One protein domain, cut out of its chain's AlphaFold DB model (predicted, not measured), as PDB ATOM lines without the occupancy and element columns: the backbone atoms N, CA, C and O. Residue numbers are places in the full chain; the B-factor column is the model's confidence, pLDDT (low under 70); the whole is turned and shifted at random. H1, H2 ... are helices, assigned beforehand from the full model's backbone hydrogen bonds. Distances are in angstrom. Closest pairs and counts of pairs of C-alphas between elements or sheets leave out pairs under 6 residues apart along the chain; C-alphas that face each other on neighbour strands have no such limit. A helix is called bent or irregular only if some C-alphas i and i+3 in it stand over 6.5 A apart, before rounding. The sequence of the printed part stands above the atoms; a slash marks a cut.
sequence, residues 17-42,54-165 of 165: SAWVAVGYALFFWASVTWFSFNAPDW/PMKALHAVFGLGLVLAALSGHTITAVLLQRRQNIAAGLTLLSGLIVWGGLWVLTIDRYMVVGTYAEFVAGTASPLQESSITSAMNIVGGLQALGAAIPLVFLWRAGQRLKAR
ATOM      1  N   SER A  17     108.230 117.324 214.729       80.69
ATOM      2  CA  SER A  17     108.116 117.209 216.188       80.69
ATOM      3  C   SER A  17     106.799 116.591 216.677       80.69
ATOM      4  O   SER A  17     106.787 116.034 217.771       80.69
ATOM      5  N   ALA A  18     105.716 116.646 215.894       84.94
ATOM      6  CA  ALA A  18     104.463 115.963 216.226       84.94
ATOM      7  C   ALA A  18     104.640 114.441 216.134       84.94
ATOM      8  O   ALA A  18     104.228 113.708 217.027       84.94
ATOM      9  N   TRP A  19     105.356 113.970 215.109       87.44
ATOM     10  CA  TRP A  19     105.690 112.552 214.954       87.44
ATOM     11  C   TRP A  19     106.665 112.050 216.015       87.44
ATOM     12  O   TRP A  19     106.553 110.907 216.439       87.44
ATOM     13  N   VAL A  20     107.566 112.904 216.508       88.31
ATOM     14  CA  VAL A  20     108.401 112.576 217.677       88.31
ATOM     15  C   VAL A  20     107.537 112.380 218.929       88.31
ATOM     16  O   VAL A  20     107.762 111.431 219.675       88.31
ATOM     17  N   ALA A  21     106.522 113.226 219.145       89.38
ATOM     18  CA  ALA A  21     105.591 113.065 220.264       89.38
ATOM     19  C   ALA A  21     104.762 111.773 220.141       89.38
ATOM     20  O   ALA A  21     104.632 111.037 221.116       89.38
ATOM     21  N   VAL A  22     104.268 111.457 218.939       92.69
ATOM     22  CA  VAL A  22     103.573 110.185 218.662       92.69
ATOM     23  C   VAL A  22     104.505 108.991 218.865       92.69
ATOM     24  O   VAL A  22     104.115 108.022 219.503       92.69
ATOM     25  N   GLY A  23     105.746 109.057 218.379       93.44
ATOM     26  CA  GLY A  23     106.737 107.998 218.564       93.44
ATOM     27  C   GLY A  23     107.014 107.719 220.041       93.44
ATOM     28  O   GLY A  23     107.024 106.561 220.451       93.44
ATOM     29  N   TYR A  24     107.147 108.770 220.858       92.81
ATOM     30  CA  TYR A  24     107.257 108.620 222.309       92.81
ATOM     31  C   TYR A  24     105.995 107.996 222.925       92.81
ATOM     32  O   TYR A  24     106.103 107.088 223.745       92.81
ATOM     33  N   ALA A  25     104.804 108.423 222.500       95.12
ATOM     34  CA  ALA A  25     103.541 107.859 222.976       95.12
ATOM     35  C   ALA A  25     103.412 106.362 222.661       95.12
ATOM     36  O   ALA A  25     102.986 105.591 223.516       95.12
ATOM     37  N   LEU A  26     103.827 105.939 221.464       96.81
ATOM     38  CA  LEU A  26     103.834 104.533 221.057       96.81
ATOM     39  C   LEU A  26     104.893 103.721 221.806       96.81
ATOM     40  O   LEU A  26     104.629 102.582 222.181       96.81
ATOM     41  N   PHE A  27     106.067 104.299 222.067       95.50
ATOM     42  CA  PHE A  27     107.085 103.669 222.906       95.50
ATOM     43  C   PHE A  27     106.576 103.458 224.341       95.50
ATOM     44  O   PHE A  27     106.654 102.347 224.870       95.50
ATOM     45  N   PHE A  28     105.981 104.495 224.941       94.62
ATOM     46  CA  PHE A  28     105.353 104.414 226.258       94.62
ATOM     47  C   PHE A  28     104.248 103.351 226.270       94.62
ATOM     48  O   PHE A  28     104.293 102.432 227.086       94.62
ATOM     49  N   TRP A  29     103.330 103.396 225.302       96.56
ATOM     50  CA  TRP A  29     102.272 102.402 225.126       96.56
ATOM     51  C   TRP A  29     102.808 100.969 225.045       96.56
ATOM     52  O   TRP A  29     102.325 100.101 225.771       96.56
ATOM     53  N   ALA A  30     103.803 100.713 224.193       96.19
ATOM     54  CA  ALA A  30     104.366  99.379 224.001       96.19
ATOM     55  C   ALA A  30     104.991  98.849 225.295       96.19
ATOM     56  O   ALA A  30     104.770  97.698 225.670       96.19
ATOM     57  N   SER A  31     105.720  99.707 226.008       95.00
ATOM     58  CA  SER A  31     106.360  99.333 227.265       95.00
ATOM     59  C   SER A  31     105.349  99.025 228.377       95.00
ATOM     60  O   SER A  31     105.446  97.984 229.019       95.00
ATOM     61  N   VAL A  32     104.317  99.861 228.536       93.94
ATOM     62  CA  VAL A  32     103.208  99.636 229.476       93.94
ATOM     63  C   VAL A  32     102.457  98.355 229.122       93.94
ATOM     64  O   VAL A  32     102.169  97.546 229.993       93.94
ATOM     65  N   THR A  33     102.203  98.128 227.833       95.50
ATOM     66  CA  THR A  33     101.533  96.921 227.338       95.50
ATOM     67  C   THR A  33     102.325  95.660 227.660       95.50
ATOM     68  O   THR A  33     101.740  94.666 228.079       95.50
ATOM     69  N   TRP A  34     103.653  95.696 227.533       94.94
ATOM     70  CA  TRP A  34     104.495  94.573 227.932       94.94
ATOM     71  C   TRP A  34     104.350  94.258 229.428       94.94
ATOM     72  O   TRP A  34     104.111  93.101 229.775       94.94
ATOM     73  N   PHE A  35     104.395  95.262 230.313       94.19
ATOM     74  CA  PHE A  35     104.149  95.041 231.746       94.19
ATOM     75  C   PHE A  35     102.748  94.503 232.014       94.19
ATOM     76  O   PHE A  35     102.598  93.581 232.805       94.19
ATOM     77  N   SER A  36     101.732  94.998 231.311       93.62
ATOM     78  CA  SER A  36     100.351  94.542 231.486       93.62
ATOM     79  C   SER A  36     100.118  93.102 231.054       93.62
ATOM     80  O   SER A  36      99.138  92.513 231.485       93.62
ATOM     81  N   PHE A  37     100.990  92.512 230.236       91.56
ATOM     82  CA  PHE A  37     100.929  91.081 229.930       91.56
ATOM     83  C   PHE A  37     101.766  90.217 230.882       91.56
ATOM     84  O   PHE A  37     101.460  89.039 231.029       91.56
ATOM     85  N   ASN A  38     102.791  90.777 231.532       93.19
ATOM     86  CA  ASN A  38     103.646  90.037 232.471       93.19
ATOM     87  C   ASN A  38     103.155  90.122 233.927       93.19
ATOM     88  O   ASN A  38     103.357  89.190 234.696       93.19
ATOM     89  N   ALA A  39     102.513  91.227 234.300       94.50
ATOM     90  CA  ALA A  39     101.966  91.493 235.628       94.50
ATOM     91  C   ALA A  39     100.624  92.249 235.486       94.50
ATOM     92  O   ALA A  39     100.548  93.454 235.750       94.50
ATOM     93  N   PRO A  40      99.567  91.574 234.998       94.50
ATOM     94  CA  PRO A  40      98.327  92.225 234.582       94.50
ATOM     95  C   PRO A  40      97.550  92.855 235.746       94.50
ATOM     96  O   PRO A  40      97.153  94.015 235.645       94.50
ATOM     97  N   ASP A  41      97.383  92.142 236.864       95.88
ATOM     98  CA  ASP A  41      96.665  92.649 238.046       95.88
ATOM     99  C   ASP A  41      97.371  93.856 238.673       95.88
ATOM    100  O   ASP A  41      96.732  94.852 239.021       95.88
ATOM    101  N   TRP A  42      98.704  93.797 238.737       94.94
ATOM    102  CA  TRP A  42      99.555  94.899 239.179       94.94
ATOM    103  C   TRP A  42      99.377  96.142 238.299       94.94
ATOM    104  O   TRP A  42      99.174  97.245 238.802       94.94
ATOM    105  N   PRO A  54      88.720  92.915 229.269       94.94
ATOM    106  CA  PRO A  54      89.170  92.629 227.915       94.94
ATOM    107  C   PRO A  54      90.483  93.378 227.623       94.94
ATOM    108  O   PRO A  54      90.489  94.408 226.946       94.94
ATOM    109  N   MET A  55      91.614  92.853 228.112       92.31
ATOM    110  CA  MET A  55      92.926  93.522 228.086       92.31
ATOM    111  C   MET A  55      93.324  94.011 226.690       92.31
ATOM    112  O   MET A  55      93.775  95.140 226.530       92.31
ATOM    113  N   LYS A  56      93.081  93.220 225.639       93.44
ATOM    114  CA  LYS A  56      93.380  93.637 224.256       93.44
ATOM    115  C   LYS A  56      92.621  94.905 223.849       93.44
ATOM    116  O   LYS A  56      93.206  95.799 223.243       93.44
ATOM    117  N   ALA A  57      91.337  94.995 224.197       95.19
ATOM    118  CA  ALA A  57      90.515  96.164 223.900       95.19
ATOM    119  C   ALA A  57      90.939  97.368 224.752       95.19
ATOM    120  O   ALA A  57      91.088  98.466 224.219       95.19
ATOM    121  N   LEU A  58      91.217  97.149 226.042       94.56
ATOM    122  CA  LEU A  58      91.729  98.186 226.938       94.56
ATOM    123  C   LEU A  58      93.030  98.796 226.397       94.56
ATOM    124  O   LEU A  58      93.141 100.016 226.299       94.56
ATOM    125  N   HIS A  59      93.984  97.966 225.969       94.44
ATOM    126  CA  HIS A  59      95.259  98.432 225.422       94.44
ATOM    127  C   HIS A  59      95.121  99.130 224.067       94.44
ATOM    128  O   HIS A  59      95.881 100.061 223.793       94.44
ATOM    129  N   ALA A  60      94.153  98.735 223.234       95.81
ATOM    130  CA  ALA A  60      93.851  99.445 221.992       95.81
ATOM    131  C   ALA A  60      93.315 100.861 222.271       95.81
ATOM    132  O   ALA A  60      93.796 101.834 221.688       95.81
ATOM    133  N   VAL A  61      92.372 100.988 223.212       96.94
ATOM    134  CA  VAL A  61      91.823 102.287 223.639       96.94
ATOM    135  C   VAL A  61      92.897 103.142 224.309       96.94
ATOM    136  O   VAL A  61      93.019 104.325 224.000       96.94
ATOM    137  N   PHE A  62      93.721 102.549 225.173       95.44
ATOM    138  CA  PHE A  62      94.837 103.228 225.825       95.44
ATOM    139  C   PHE A  62      95.855 103.768 224.811       95.44
ATOM    140  O   PHE A  62      96.241 104.932 224.893       95.44
ATOM    141  N   GLY A  63      96.240 102.964 223.816       97.50
ATOM    142  CA  GLY A  63      97.142 103.398 222.745       97.50
ATOM    143  C   GLY A  63      96.574 104.566 221.937       97.50
ATOM    144  O   GLY A  63      97.264 105.565 221.730       97.50
ATOM    145  N   LEU A  64      95.296 104.491 221.548       97.62
ATOM    146  CA  LEU A  64      94.610 105.599 220.876       97.62
ATOM    147  C   LEU A  64      94.584 106.859 221.753       97.62
ATOM    148  O   LEU A  64      94.909 107.948 221.279       97.62
ATOM    149  N   GLY A  65      94.252 106.709 223.036       97.38
ATOM    150  CA  GLY A  65      94.244 107.796 224.012       97.38
ATOM    151  C   GLY A  65      95.610 108.469 224.149       97.38
ATOM    152  O   GLY A  65      95.688 109.696 224.132       97.38
ATOM    153  N   LEU A  66      96.695 107.692 224.197       95.81
ATOM    154  CA  LEU A  66      98.062 108.214 224.254       95.81
ATOM    155  C   LEU A  66      98.452 108.986 222.991       95.81
ATOM    156  O   LEU A  66      99.039 110.062 223.094       95.81
ATOM    157  N   VAL A  67      98.110 108.477 221.804       96.06
ATOM    158  CA  VAL A  67      98.374 109.179 220.537       96.06
ATOM    159  C   VAL A  67      97.616 110.507 220.490       96.06
ATOM    160  O   VAL A  67      98.201 111.540 220.159       96.06
ATOM    161  N   LEU A  68      96.337 110.504 220.875       95.69
ATOM    162  CA  LEU A  68      95.521 111.717 220.942       95.69
ATOM    163  C   LEU A  68      96.063 112.711 221.973       95.69
ATOM    164  O   LEU A  68      96.158 113.903 221.675       95.69
ATOM    165  N   ALA A  69      96.469 112.240 223.154       92.81
ATOM    166  CA  ALA A  69      97.069 113.073 224.191       92.81
ATOM    167  C   ALA A  69      98.393 113.693 223.722       92.81
ATOM    168  O   ALA A  69      98.608 114.891 223.909       92.81
ATOM    169  N   ALA A  70      99.250 112.921 223.051       91.75
ATOM    170  CA  ALA A  70     100.522 113.402 222.524       91.75
ATOM    171  C   ALA A  70     100.336 114.464 221.433       91.75
ATOM    172  O   ALA A  70     100.971 115.518 221.488       91.75
ATOM    173  N   LEU A  71      99.431 114.227 220.477       91.69
ATOM    174  CA  LEU A  71      99.103 115.198 219.428       91.69
ATOM    175  C   LEU A  71      98.467 116.466 220.004       91.69
ATOM    176  O   LEU A  71      98.830 117.572 219.600       91.69
ATOM    177  N   SER A  72      97.552 116.324 220.964       91.50
ATOM    178  CA  SER A  72      96.872 117.457 221.602       91.50
ATOM    179  C   SER A  72      97.846 118.292 222.428       91.50
ATOM    180  O   SER A  72      97.937 119.503 222.231       91.50
ATOM    181  N   GLY A  73      98.635 117.650 223.295       90.06
ATOM    182  CA  GLY A  73      99.648 118.309 224.117       90.06
ATOM    183  C   GLY A  73     100.711 119.010 223.273       90.06
ATOM    184  O   GLY A  73     101.052 120.166 223.546       90.06
ATOM    185  N   HIS A  74     101.177 118.367 222.196       88.19
ATOM    186  CA  HIS A  74     102.073 118.992 221.222       88.19
ATOM    187  C   HIS A  74     101.426 120.215 220.567       88.19
ATOM    188  O   HIS A  74     102.009 121.298 220.611       88.19
ATOM    189  N   THR A  75     100.222 120.067 220.008       87.25
ATOM    190  CA  THR A  75      99.553 121.126 219.240       87.25
ATOM    191  C   THR A  75      99.282 122.349 220.109       87.25
ATOM    192  O   THR A  75      99.604 123.470 219.710       87.25
ATOM    193  N   ILE A  76      98.752 122.147 221.320       89.19
ATOM    194  CA  ILE A  76      98.510 123.218 222.295       89.19
ATOM    195  C   ILE A  76      99.826 123.933 222.613       89.19
ATOM    196  O   ILE A  76      99.923 125.152 222.462       89.19
ATOM    197  N   THR A  77     100.870 123.178 222.962       87.00
ATOM    198  CA  THR A  77     102.185 123.741 223.298       87.00
ATOM    199  C   THR A  77     102.779 124.526 222.127       87.00
ATOM    200  O   THR A  77     103.249 125.650 222.302       87.00
ATOM    201  N   ALA A  78     102.719 123.981 220.911       82.94
ATOM    202  CA  ALA A  78     103.224 124.629 219.708       82.94
ATOM    203  C   ALA A  78     102.485 125.942 219.413       82.94
ATOM    204  O   ALA A  78     103.130 126.950 219.122       82.94
ATOM    205  N   VAL A  79     101.152 125.964 219.529       84.31
ATOM    206  CA  VAL A  79     100.338 127.176 219.331       84.31
ATOM    207  C   VAL A  79     100.679 128.249 220.367       84.31
ATOM    208  O   VAL A  79     100.849 129.414 220.003       84.31
ATOM    209  N   LEU A  80     100.825 127.878 221.641       86.81
ATOM    210  CA  LEU A  80     101.179 128.815 222.713       86.81
ATOM    211  C   LEU A  80     102.572 129.419 222.494       86.81
ATOM    212  O   LEU A  80     102.742 130.637 222.585       86.81
ATOM    213  N   LEU A  81     103.553 128.597 222.113       83.06
ATOM    214  CA  LEU A  81     104.904 129.061 221.784       83.06
ATOM    215  C   LEU A  81     104.917 129.984 220.557       83.06
ATOM    216  O   LEU A  81     105.593 131.013 220.572       83.06
ATOM    217  N   GLN A  82     104.131 129.680 219.517       79.06
ATOM    218  CA  GLN A  82     103.972 130.554 218.345       79.06
ATOM    219  C   GLN A  82     103.387 131.923 218.711       79.06
ATOM    220  O   GLN A  82     103.767 132.934 218.124       79.06
ATOM    221  N   ARG A  83     102.496 131.967 219.705       84.25
ATOM    222  CA  ARG A  83     101.904 133.202 220.243       84.25
ATOM    223  C   ARG A  83     102.778 133.888 221.299       84.25
ATOM    224  O   ARG A  83     102.326 134.841 221.923       84.25
ATOM    225  N   ARG A  84     104.017 133.419 221.515       83.88
ATOM    226  CA  ARG A  84     104.951 133.892 222.559       83.88
ATOM    227  C   ARG A  84     104.408 133.760 223.993       83.88
ATOM    228  O   ARG A  84     104.940 134.372 224.917       83.88
ATOM    229  N   GLN A  85     103.403 132.913 224.213       87.06
ATOM    230  CA  GLN A  85     102.799 132.646 225.521       87.06
ATOM    231  C   GLN A  85     103.581 131.554 226.270       87.06
ATOM    232  O   GLN A  85     103.069 130.474 226.557       87.06
ATOM    233  N   ASN A  86     104.850 131.831 226.585       85.00
ATOM    234  CA  ASN A  86     105.766 130.837 227.168       85.00
ATOM    235  C   ASN A  86     105.297 130.310 228.534       85.00
ATOM    236  O   ASN A  86     105.462 129.127 228.816       85.00
ATOM    237  N   ILE A  87     104.688 131.171 229.359       89.44
ATOM    238  CA  ILE A  87     104.138 130.777 230.665       89.44
ATOM    239  C   ILE A  87     103.004 129.767 230.471       89.44
ATOM    240  O   ILE A  87     103.023 128.710 231.086       89.44
ATOM    241  N   ALA A  88     102.066 130.041 229.561       90.12
ATOM    242  CA  ALA A  88     100.965 129.125 229.266       90.12
ATOM    243  C   ALA A  88     101.458 127.782 228.697       90.12
ATOM    244  O   ALA A  88     100.934 126.725 229.050       90.12
ATOM    245  N   ALA A  89     102.496 127.800 227.852       87.06
ATOM    246  CA  ALA A  89     103.137 126.575 227.369       87.06
ATOM    247  C   ALA A  89     103.751 125.763 228.528       87.06
ATOM    248  O   ALA A  89     103.571 124.550 228.595       87.06
ATOM    249  N   GLY A  90     104.406 126.434 229.481       87.00
ATOM    250  CA  GLY A  90     104.913 125.805 230.705       87.00
ATOM    251  C   GLY A  90     103.802 125.231 231.589       87.00
ATOM    252  O   GLY A  90     103.925 124.110 232.073       87.00
ATOM    253  N   LEU A  91     102.684 125.950 231.740       92.12
ATOM    254  CA  LEU A  91     101.514 125.470 232.483       92.12
ATOM    255  C   LEU A  91     100.879 124.233 231.835       92.12
ATOM    256  O   LEU A  91     100.390 123.364 232.549       92.12
ATOM    257  N   THR A  92     100.940 124.109 230.506       89.81
ATOM    258  CA  THR A  92     100.471 122.903 229.801       89.81
ATOM    259  C   THR A  92     101.281 121.679 230.235       89.81
ATOM    260  O   THR A  92     100.702 120.673 230.639       89.81
ATOM    261  N   LEU A  93     102.615 121.780 230.245       87.00
ATOM    262  CA  LEU A  93     103.488 120.716 230.753       87.00
ATOM    263  C   LEU A  93     103.212 120.418 232.232       87.00
ATOM    264  O   LEU A  93     103.036 119.259 232.604       87.00
ATOM    265  N   LEU A  94     103.143 121.462 233.062       91.00
ATOM    266  CA  LEU A  94     102.916 121.320 234.498       91.00
ATOM    267  C   LEU A  94     101.584 120.623 234.795       91.00
ATOM    268  O   LEU A  94     101.534 119.763 235.666       91.00
ATOM    269  N   SER A  95     100.527 120.932 234.042       91.81
ATOM    270  CA  SER A  95      99.224 120.278 234.200       91.81
ATOM    271  C   SER A  95      99.302 118.768 233.953       91.81
ATOM    272  O   SER A  95      98.766 117.991 234.740       91.81
ATOM    273  N   GLY A  96     100.048 118.338 232.929       89.50
ATOM    274  CA  GLY A  96     100.274 116.920 232.650       89.50
ATOM    275  C   GLY A  96     101.067 116.230 233.761       89.50
ATOM    276  O   GLY A  96     100.701 115.136 234.181       89.50
ATOM    277  N   LEU A  97     102.105 116.891 234.284       90.69
ATOM    278  CA  LEU A  97     102.898 116.378 235.406       90.69
ATOM    279  C   LEU A  97     102.083 116.271 236.698       90.69
ATOM    280  O   LEU A  97     102.250 115.300 237.426       90.69
ATOM    281  N   ILE A  98     101.189 117.225 236.972       94.25
ATOM    282  CA  ILE A  98     100.301 117.185 238.143       94.25
ATOM    283  C   ILE A  98      99.321 116.020 238.032       94.25
ATOM    284  O   ILE A  98      99.157 115.282 238.997       94.25
ATOM    285  N   VAL A  99      98.691 115.826 236.870       91.44
ATOM    286  CA  VAL A  99      97.772 114.695 236.664       91.44
ATOM    287  C   VAL A  99      98.518 113.370 236.809       91.44
ATOM    288  O   VAL A  99      98.071 112.492 237.540       91.44
ATOM    289  N   TRP A 100      99.676 113.237 236.162       88.50
ATOM    290  CA  TRP A 100     100.484 112.021 236.231       88.50
ATOM    291  C   TRP A 100     100.996 111.735 237.649       88.50
ATOM    292  O   TRP A 100     100.835 110.622 238.143       88.50
ATOM    293  N   GLY A 101     101.560 112.738 238.324       91.56
ATOM    294  CA  GLY A 101     102.051 112.617 239.696       91.56
ATOM    295  C   GLY A 101     100.924 112.364 240.697       91.56
ATOM    296  O   GLY A 101     101.082 111.551 241.599       91.56
ATOM    297  N   GLY A 102      99.767 112.999 240.503       93.56
ATOM    298  CA  GLY A 102      98.571 112.767 241.308       93.56
ATOM    299  C   GLY A 102      98.073 111.329 241.191       93.56
ATOM    300  O   GLY A 102      97.824 110.695 242.211       93.56
ATOM    301  N   LEU A 103      98.004 110.784 239.971       89.44
ATOM    302  CA  LEU A 103      97.681 109.369 239.763       89.44
ATOM    303  C   LEU A 103      98.694 108.466 240.467       89.44
ATOM    304  O   LEU A 103      98.283 107.583 241.210       89.44
ATOM    305  N   TRP A 104      99.991 108.743 240.311       89.06
ATOM    306  CA  TRP A 104     101.053 107.984 240.971       89.06
ATOM    307  C   TRP A 104     100.905 107.961 242.490       89.06
ATOM    308  O   TRP A 104     100.964 106.891 243.080       89.06
ATOM    309  N   VAL A 105     100.679 109.116 243.121       93.62
ATOM    310  CA  VAL A 105     100.488 109.220 244.577       93.62
ATOM    311  C   VAL A 105      99.267 108.424 245.032       93.62
ATOM    312  O   VAL A 105      99.335 107.737 246.044       93.62
ATOM    313  N   LEU A 106      98.168 108.472 244.277       93.38
ATOM    314  CA  LEU A 106      96.945 107.735 244.608       93.38
ATOM    315  C   LEU A 106      97.101 106.215 244.473       93.38
ATOM    316  O   LEU A 106      96.328 105.468 245.072       93.38
ATOM    317  N   THR A 107      98.070 105.751 243.685       92.25
ATOM    318  CA  THR A 107      98.279 104.326 243.410       92.25
ATOM    319  C   THR A 107      99.592 103.777 243.962       92.25
ATOM    320  O   THR A 107      99.869 102.599 243.767       92.25
ATOM    321  N   ILE A 108     100.410 104.583 244.647       91.88
ATOM    322  CA  ILE A 108     101.792 104.208 244.978       91.88
ATOM    323  C   ILE A 108     101.868 102.948 245.841       91.88
ATOM    324  O   ILE A 108     102.631 102.045 245.513       91.88
ATOM    325  N   ASP A 109     101.018 102.831 246.861       92.12
ATOM    326  CA  ASP A 109     101.007 101.673 247.763       92.12
ATOM    327  C   ASP A 109     100.703 100.370 247.011       92.12
ATOM    328  O   ASP A 109     101.278  99.323 247.298       92.12
ATOM    329  N   ARG A 110      99.841 100.451 245.991       93.69
ATOM    330  CA  ARG A 110      99.483  99.326 245.116       93.69
ATOM    331  C   ARG A 110     100.621  98.981 244.157       93.69
ATOM    332  O   ARG A 110     100.838  97.811 243.877       93.69
ATOM    333  N   TYR A 111     101.372  99.977 243.691       90.31
ATOM    334  CA  TYR A 111     102.514  99.769 242.797       90.31
ATOM    335  C   TYR A 111     103.725  99.127 243.485       90.31
ATOM    336  O   TYR A 111     104.533  98.507 242.796       90.31
ATOM    337  N   MET A 112     103.868  99.251 244.810       94.25
ATOM    338  CA  MET A 112     105.038  98.743 245.548       94.25
ATOM    339  C   MET A 112     105.028  97.231 245.803       94.25
ATOM    340  O   MET A 112     106.018  96.696 246.301       94.25
ATOM    341  N   VAL A 113     103.952  96.534 245.440       96.25
ATOM    342  CA  VAL A 113     103.821  95.077 245.563       96.25
ATOM    343  C   VAL A 113     103.405  94.476 244.227       96.25
ATOM    344  O   VAL A 113     102.682  95.117 243.476       96.25
ATOM    345  N   VAL A 114     103.864  93.265 243.916       96.38
ATOM    346  CA  VAL A 114     103.569  92.551 242.668       96.38
ATOM    347  C   VAL A 114     103.068  91.151 242.995       96.38
ATOM    348  O   VAL A 114     103.634  90.441 243.822       96.38
ATOM    349  N   GLY A 115     102.003  90.748 242.313       94.69
ATOM    350  CA  GLY A 115     101.307  89.485 242.521       94.69
ATOM    351  C   GLY A 115      99.972  89.490 241.790       94.69
ATOM    352  O   GLY A 115      99.641  90.456 241.093       94.69
ATOM    353  N   THR A 116      99.213  88.422 241.964       96.31
ATOM    354  CA  THR A 116      97.829  88.287 241.505       96.31
ATOM    355  C   THR A 116      96.872  89.125 242.350       96.31
ATOM    356  O   THR A 116      97.189  89.534 243.472       96.31
ATOM    357  N   TYR A 117      95.658  89.350 241.842       96.56
ATOM    358  CA  TYR A 117      94.600  90.017 242.608       96.56
ATOM    359  C   TYR A 117      94.315  89.321 243.950       96.56
ATOM    360  O   TYR A 117      94.178  89.984 244.979       96.56
ATOM    361  N   ALA A 118      94.274  87.985 243.959       96.88
ATOM    362  CA  ALA A 118      94.021  87.204 245.166       96.88
ATOM    363  C   ALA A 118      95.137  87.369 246.210       96.88
ATOM    364  O   ALA A 118      94.842  87.578 247.384       96.88
ATOM    365  N   GLU A 119      96.404  87.336 245.788       96.56
ATOM    366  CA  GLU A 119      97.556  87.546 246.678       96.56
ATOM    367  C   GLU A 119      97.583  88.965 247.253       96.56
ATOM    368  O   GLU A 119      97.890  89.147 248.430       96.56
ATOM    369  N   PHE A 120      97.221  89.977 246.458       96.25
ATOM    370  CA  PHE A 120      97.123  91.353 246.940       96.25
ATOM    371  C   PHE A 120      96.046  91.501 248.021       96.25
ATOM    372  O   PHE A 120      96.316  92.039 249.093       96.25
ATOM    373  N   VAL A 121      94.839  90.978 247.775       95.94
ATOM    374  CA  VAL A 121      93.731  91.025 248.747       95.94
ATOM    375  C   VAL A 121      94.047  90.210 250.005       95.94
ATOM    376  O   VAL A 121      93.668  90.611 251.103       95.94
ATOM    377  N   ALA A 122      94.771  89.096 249.866       96.81
ATOM    378  CA  ALA A 122      95.232  88.281 250.988       96.81
ATOM    379  C   ALA A 122      96.420  88.896 251.756       96.81
ATOM    380  O   ALA A 122      96.788  88.378 252.809       96.81
ATOM    381  N   GLY A 123      97.028  89.977 251.252       95.69
ATOM    382  CA  GLY A 123      98.212  90.598 251.851       95.69
ATOM    383  C   GLY A 123      99.497  89.779 251.691       95.69
ATOM    384  O   GLY A 123     100.433  89.960 252.464       95.69
ATOM    385  N   THR A 124      99.548  88.871 250.712       96.62
ATOM    386  CA  THR A 124     100.684  87.971 250.450       96.62
ATOM    387  C   THR A 124     101.449  88.311 249.169       96.62
ATOM    388  O   THR A 124     102.363  87.577 248.800       96.62
ATOM    389  N   ALA A 125     101.084  89.393 248.473       95.88
ATOM    390  CA  ALA A 125     101.820  89.873 247.304       95.88
ATOM    391  C   ALA A 125     103.261  90.259 247.680       95.88
ATOM    392  O   ALA A 125     103.508  90.856 248.730       95.88
ATOM    393  N   SER A 126     104.217  89.925 246.813       95.00
ATOM    394  CA  SER A 126     105.635  90.163 247.083       95.00
ATOM    395  C   SER A 126     106.001  91.634 246.876       95.00
ATOM    396  O   SER A 126     105.445  92.281 245.985       95.00
ATOM    397  N   PRO A 127     106.970  92.179 247.629       96.31
ATOM    398  CA  PRO A 127     107.518  93.500 247.348       96.31
ATOM    399  C   PRO A 127     108.036  93.596 245.911       96.31
ATOM    400  O   PRO A 127     108.661  92.667 245.393       96.31
ATOM    401  N   LEU A 128     107.822  94.745 245.267       92.94
ATOM    402  CA  LEU A 128     108.257  94.984 243.894       92.94
ATOM    403  C   LEU A 128     109.748  94.684 243.725       92.94
ATOM    404  O   LEU A 128     110.103  94.003 242.768       92.94
ATOM    405  N   GLN A 129     110.608  95.097 244.666       93.56
ATOM    406  CA  GLN A 129     112.062  94.896 244.570       93.56
ATOM    407  C   GLN A 129     112.473  93.423 244.440       93.56
ATOM    408  O   GLN A 129     113.521  93.136 243.864       93.56
ATOM    409  N   GLU A 130     111.654  92.506 244.945       93.31
ATOM    410  CA  GLU A 130     111.885  91.059 244.898       93.31
ATOM    411  C   GLU A 130     111.272  90.412 243.645       93.31
ATOM    412  O   GLU A 130     111.551  89.258 243.325       93.31
ATOM    413  N   SER A 131     110.454  91.159 242.901       91.81
ATOM    414  CA  SER A 131     109.787  90.680 241.698       91.81
ATOM    415  C   SER A 131     110.728  90.598 240.496       91.81
ATOM    416  O   SER A 131     111.578  91.463 240.260       91.81
ATOM    417  N   SER A 132     110.492  89.600 239.643       90.50
ATOM    418  CA  SER A 132     111.218  89.394 238.384       90.50
ATOM    419  C   SER A 132     111.108  90.578 237.414       90.50
ATOM    420  O   SER A 132     111.978  90.756 236.558       90.50
ATOM    421  N   ILE A 133     110.079  91.422 237.555       91.75
ATOM    422  CA  ILE A 133     109.862  92.585 236.686       91.75
ATOM    423  C   ILE A 133     110.677  93.823 237.088       91.75
ATOM    424  O   ILE A 133     110.756  94.760 236.295       91.75
ATOM    425  N   THR A 134     111.323  93.847 238.261       93.25
ATOM    426  CA  THR A 134     112.021  95.049 238.762       93.25
ATOM    427  C   THR A 134     113.157  95.506 237.861       93.25
ATOM    428  O   THR A 134     113.251  96.688 237.527       93.25
ATOM    429  N   SER A 135     113.997  94.581 237.395       92.38
ATOM    430  CA  SER A 135     115.087  94.915 236.471       92.38
ATOM    431  C   SER A 135     114.552  95.512 235.169       92.38
ATOM    432  O   SER A 135     115.062  96.528 234.695       92.38
ATOM    433  N   ALA A 136     113.479  94.931 234.621       93.06
ATOM    434  CA  ALA A 136     112.824  95.459 233.431       93.06
ATOM    435  C   ALA A 136     112.221  96.847 233.692       93.06
ATOM    436  O   ALA A 136     112.375  97.741 232.862       93.06
ATOM    437  N   MET A 137     111.590  97.058 234.851       91.62
ATOM    438  CA  MET A 137     110.996  98.341 235.236       91.62
ATOM    439  C   MET A 137     112.047  99.445 235.337       91.62
ATOM    440  O   MET A 137     111.839 100.527 234.797       91.62
ATOM    441  N   ASN A 138     113.200  99.166 235.944       92.88
ATOM    442  CA  ASN A 138     114.288 100.138 236.053       92.88
ATOM    443  C   ASN A 138     114.860 100.515 234.679       92.88
ATOM    444  O   ASN A 138     115.066 101.697 234.393       92.88
ATOM    445  N   ILE A 139     115.072  99.528 233.802       94.25
ATOM    446  CA  ILE A 139     115.582  99.758 232.443       94.25
ATOM    447  C   ILE A 139     114.575 100.570 231.627       94.25
ATOM    448  O   ILE A 139     114.925 101.603 231.055       94.25
ATOM    449  N   VAL A 140     113.317 100.126 231.585       93.19
ATOM    450  CA  VAL A 140     112.258 100.810 230.838       93.19
ATOM    451  C   VAL A 140     112.019 102.206 231.398       93.19
ATOM    452  O   VAL A 140     111.911 103.144 230.617       93.19
ATOM    453  N   GLY A 141     111.987 102.372 232.721       90.19
ATOM    454  CA  GLY A 141     111.838 103.672 233.372       90.19
ATOM    455  C   GLY A 141     112.955 104.639 232.979       90.19
ATOM    456  O   GLY A 141     112.681 105.772 232.585       90.19
ATOM    457  N   GLY A 142     114.208 104.171 232.974       91.75
ATOM    458  CA  GLY A 142     115.346 104.946 232.478       91.75
ATOM    459  C   GLY A 142     115.198 105.334 231.003       91.75
ATOM    460  O   GLY A 142     115.377 106.499 230.642       91.75
ATOM    461  N   LEU A 143     114.805 104.388 230.144       93.25
ATOM    462  CA  LEU A 143     114.576 104.651 228.720       93.25
ATOM    463  C   LEU A 143     113.406 105.610 228.474       93.25
ATOM    464  O   LEU A 143     113.493 106.454 227.584       93.25
ATOM    465  N   GLN A 144     112.331 105.527 229.258       90.75
ATOM    466  CA  GLN A 144     111.207 106.461 229.186       90.75
ATOM    467  C   GLN A 144     111.627 107.867 229.605       90.75
ATOM    468  O   GLN A 144     111.320 108.820 228.891       90.75
ATOM    469  N   ALA A 145     112.386 108.009 230.695       87.56
ATOM    470  CA  ALA A 145     112.895 109.306 231.136       87.56
ATOM    471  C   ALA A 145     113.787 109.962 230.066       87.56
ATOM    472  O   ALA A 145     113.606 111.135 229.730       87.56
ATOM    473  N   LEU A 146     114.702 109.192 229.465       88.12
ATOM    474  CA  LEU A 146     115.538 109.659 228.354       88.12
ATOM    475  C   LEU A 146     114.703 109.987 227.108       88.12
ATOM    476  O   LEU A 146     114.899 111.028 226.480       88.12
ATOM    477  N   GLY A 147     113.741 109.128 226.770       86.94
ATOM    478  CA  GLY A 147     112.836 109.304 225.637       86.94
ATOM    479  C   GLY A 147     111.969 110.556 225.760       86.94
ATOM    480  O   GLY A 147     111.791 111.264 224.772       86.94
ATOM    481  N   ALA A 148     111.499 110.882 226.968       84.38
ATOM    482  CA  ALA A 148     110.700 112.072 227.255       84.38
ATOM    483  C   ALA A 148     111.500 113.375 227.088       84.38
ATOM    484  O   ALA A 148     110.944 114.407 226.702       84.38
ATOM    485  N   ALA A 149     112.816 113.342 227.321       83.25
ATOM    486  CA  ALA A 149     113.678 114.508 227.144       83.25
ATOM    487  C   ALA A 149     113.780 114.944 225.670       83.25
ATOM    488  O   ALA A 149     113.900 116.137 225.382       83.25
ATOM    489  N   ILE A 150     113.681 114.004 224.723       81.62
ATOM    490  CA  ILE A 150     113.797 114.271 223.282       81.62
ATOM    491  C   ILE A 150     112.736 115.284 222.797       81.62
ATOM    492  O   ILE A 150     113.130 116.355 222.320       81.62
ATOM    493  N   PRO A 151     111.414 115.039 222.917       73.06
ATOM    494  CA  PRO A 151     110.400 115.995 222.475       73.06
ATOM    495  C   PRO A 151     110.495 117.339 223.211       73.06
ATOM    496  O   PRO A 151     110.300 118.380 222.581       73.06
ATOM    497  N   LEU A 152     110.872 117.347 224.496       72.69
ATOM    498  CA  LEU A 152     111.082 118.577 225.269       72.69
ATOM    499  C   LEU A 152     112.221 119.432 224.694       72.69
ATOM    500  O   LEU A 152     112.049 120.637 224.492       72.69
ATOM    501  N   VAL A 153     113.358 118.820 224.348       78.25
ATOM    502  CA  VAL A 153     114.490 119.515 223.712       78.25
ATOM    503  C   VAL A 153     114.102 120.055 222.334       78.25
ATOM    504  O   VAL A 153     114.454 121.189 221.995       78.25
ATOM    505  N   PHE A 154     113.358 119.287 221.533       71.69
ATOM    506  CA  PHE A 154     112.880 119.749 220.225       71.69
ATOM    507  C   PHE A 154     111.917 120.937 220.345       71.69
ATOM    508  O   PHE A 154     112.059 121.909 219.599       71.69
ATOM    509  N   LEU A 155     110.982 120.899 221.300       69.31
ATOM    510  CA  LEU A 155     110.058 122.003 221.578       69.31
ATOM    511  C   LEU A 155     110.795 123.247 222.087       69.31
ATOM    512  O   LEU A 155     110.542 124.350 221.600       69.31
ATOM    513  N   TRP A 156     111.769 123.077 222.984       72.06
ATOM    514  CA  TRP A 156     112.611 124.172 223.465       72.06
ATOM    515  C   TRP A 156     113.393 124.835 222.326       72.06
ATOM    516  O   TRP A 156     113.331 126.053 222.147       72.06
ATOM    517  N   ARG A 157     114.086 124.038 221.500       75.56
ATOM    518  CA  ARG A 157     114.839 124.533 220.333       75.56
ATOM    519  C   ARG A 157     113.932 125.254 219.336       75.56
ATOM    520  O   ARG A 157     114.328 126.286 218.793       75.56
ATOM    521  N   ALA A 158     112.722 124.745 219.104       68.12
ATOM    522  CA  ALA A 158     111.730 125.410 218.262       68.12
ATOM    523  C   ALA A 158     111.299 126.765 218.849       68.12
ATOM    524  O   ALA A 158     111.258 127.756 218.119       68.12
ATOM    525  N   GLY A 159     111.068 126.838 220.163       66.88
ATOM    526  CA  GLY A 159     110.758 128.083 220.869       66.88
ATOM    527  C   GLY A 159     111.874 129.128 220.774       66.88
ATOM    528  O   GLY A 159     111.599 130.299 220.517       66.88
ATOM    529  N   GLN A 160     113.143 128.725 220.900       70.88
ATOM    530  CA  GLN A 160     114.288 129.642 220.771       70.88
ATOM    531  C   GLN A 160     114.397 130.247 219.361       70.88
ATOM    532  O   GLN A 160     114.614 131.448 219.211       70.88
ATOM    533  N   ARG A 161     114.156 129.450 218.310       69.12
ATOM    534  CA  ARG A 161     114.154 129.936 216.915       69.12
ATOM    535  C   ARG A 161     113.056 130.966 216.633       69.12
ATOM    536  O   ARG A 161     113.229 131.795 215.745       69.12
ATOM    537  N   LEU A 162     111.942 130.914 217.364       62.47
ATOM    538  CA  LEU A 162     110.854 131.892 217.262       62.47
ATOM    539  C   LEU A 162     111.162 133.212 217.987       62.47
ATOM    540  O   LEU A 162     110.565 134.230 217.644       62.47
ATOM    541  N   LYS A 163     112.074 133.206 218.970       57.94
ATOM    542  CA  LYS A 163     112.539 134.417 219.672       57.94
ATOM    543  C   LYS A 163     113.602 135.188 218.887       57.94
ATOM    544  O   LYS A 163     113.681 136.399 219.027       57.94
ATOM    545  N   ALA A 164     114.397 134.490 218.074       56.88
ATOM    546  CA  ALA A 164     115.450 135.075 217.237       56.88
ATOM    547  C   ALA A 164     114.933 135.744 215.940       56.88
ATOM    548  O   ALA A 164     115.735 136.204 215.132       56.88
ATOM    549  N   ARG A 165     113.613 135.752 215.722       49.22
ATOM    550  CA  ARG A 165     112.919 136.426 214.615       49.22
ATOM    551  C   ARG A 165     111.993 137.502 215.165       49.22
ATOM    552  O   ARG A 165     111.792 138.490 214.438       49.22
TER     553      ARG A 165
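AT A GLANCE: This is residues 17 to 42 and 54 to 165 of the 165 residues of an uncharacterized protein of Deltaproteobacteria bacterium (UniProt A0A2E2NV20). The longest helix, H5, runs lengthwise in a loose rod of four long helices, where it makes a bundle with H1 and H2, while H3 folds back from H2 as the second arm of a helical hairpin and leaves it farther along, residues 97 to 109 standing free. At one end of the rod lies a small head, the short helix H4 with the unnamed stretch of residues 122 to 133. The 138 printed residues have five named helices, H1 to H5 in order along the chain, and no named strand; the class is all helix. The whole is loose, with a radius of gyration of the C-alphas of 17.9 A, and spans 62 by 26 by 22 A.

IN THESE COORDINATES: Find C-alpha 134 at (112.021, 95.049, 238.762); from there H5, residues 134 to 163, runs 43.8 A to C-alpha 163 at (112.539, 134.417, 219.672). H5 is neither bent nor irregular, but only just: C-alphas 148 and 151 are 6.2 A apart. Go back to C-alpha 17 at (108.116, 117.209, 216.188), where H1, residues 17 to 38, begins its 32.0 A. H2, residues 55 to 82, is 39.9 A long. H3, residues 86 to 111, covers 34.9 A; it is irregular, with C-alphas 106 and 109 at 7.9 A, and has a kink of 39 degrees near residue 105. H4 is residues 117 to 121.

HOW THE PARTS SIT: Start with the bundle of H1, H2 and H5, three helices set lengthwise together. H5 touches H1, opposite ways at a shallow tilt of 12 degrees; look at the closest C-alphas, those of Ala 21 and Pro 151, 6.0 A apart. H2 is the hub, touching three helices. With residues 78 to 82 alone it touches residues 155 to 162 of H5, the same way at a shallow tilt of 26 degrees, closest at the C-alphas of Leu 81 and Gly 159, 6.0 A. H1 and H2 touch, opposite ways at a shallow tilt of 26 degrees, closest at the C-alphas of Ala 21 and Ala 70, 5.6 A. H2 and H3 form a hairpin, touching through residues 73 to 81 and 86 to 92 alone, closest at the C-alphas of Thr 77 and Ala 89, 5.1 A. H3 and H5 are only just apart, their closest C-alphas at 8.5 A; H4 touches no helix. Every O i to N i+4 pair is within hydrogen-bond range in H1, H2 and H4, against 20 of 22 in H3 and 23 of 26 in H5.

THE WHOLE: The two C-alphas farthest apart, those of Ala 122 and Arg 165, are 62.9 A apart. Residues 43 to 53 are not printed, and C-alphas 42 and 54 stand 15.5 A apart across this cut. The link from H4 to H5 is long, 12 residues. Look for pLDDT under 70 at residues 155, 158 to 159 and 161 to 165; the mean of the printed part is 89.3.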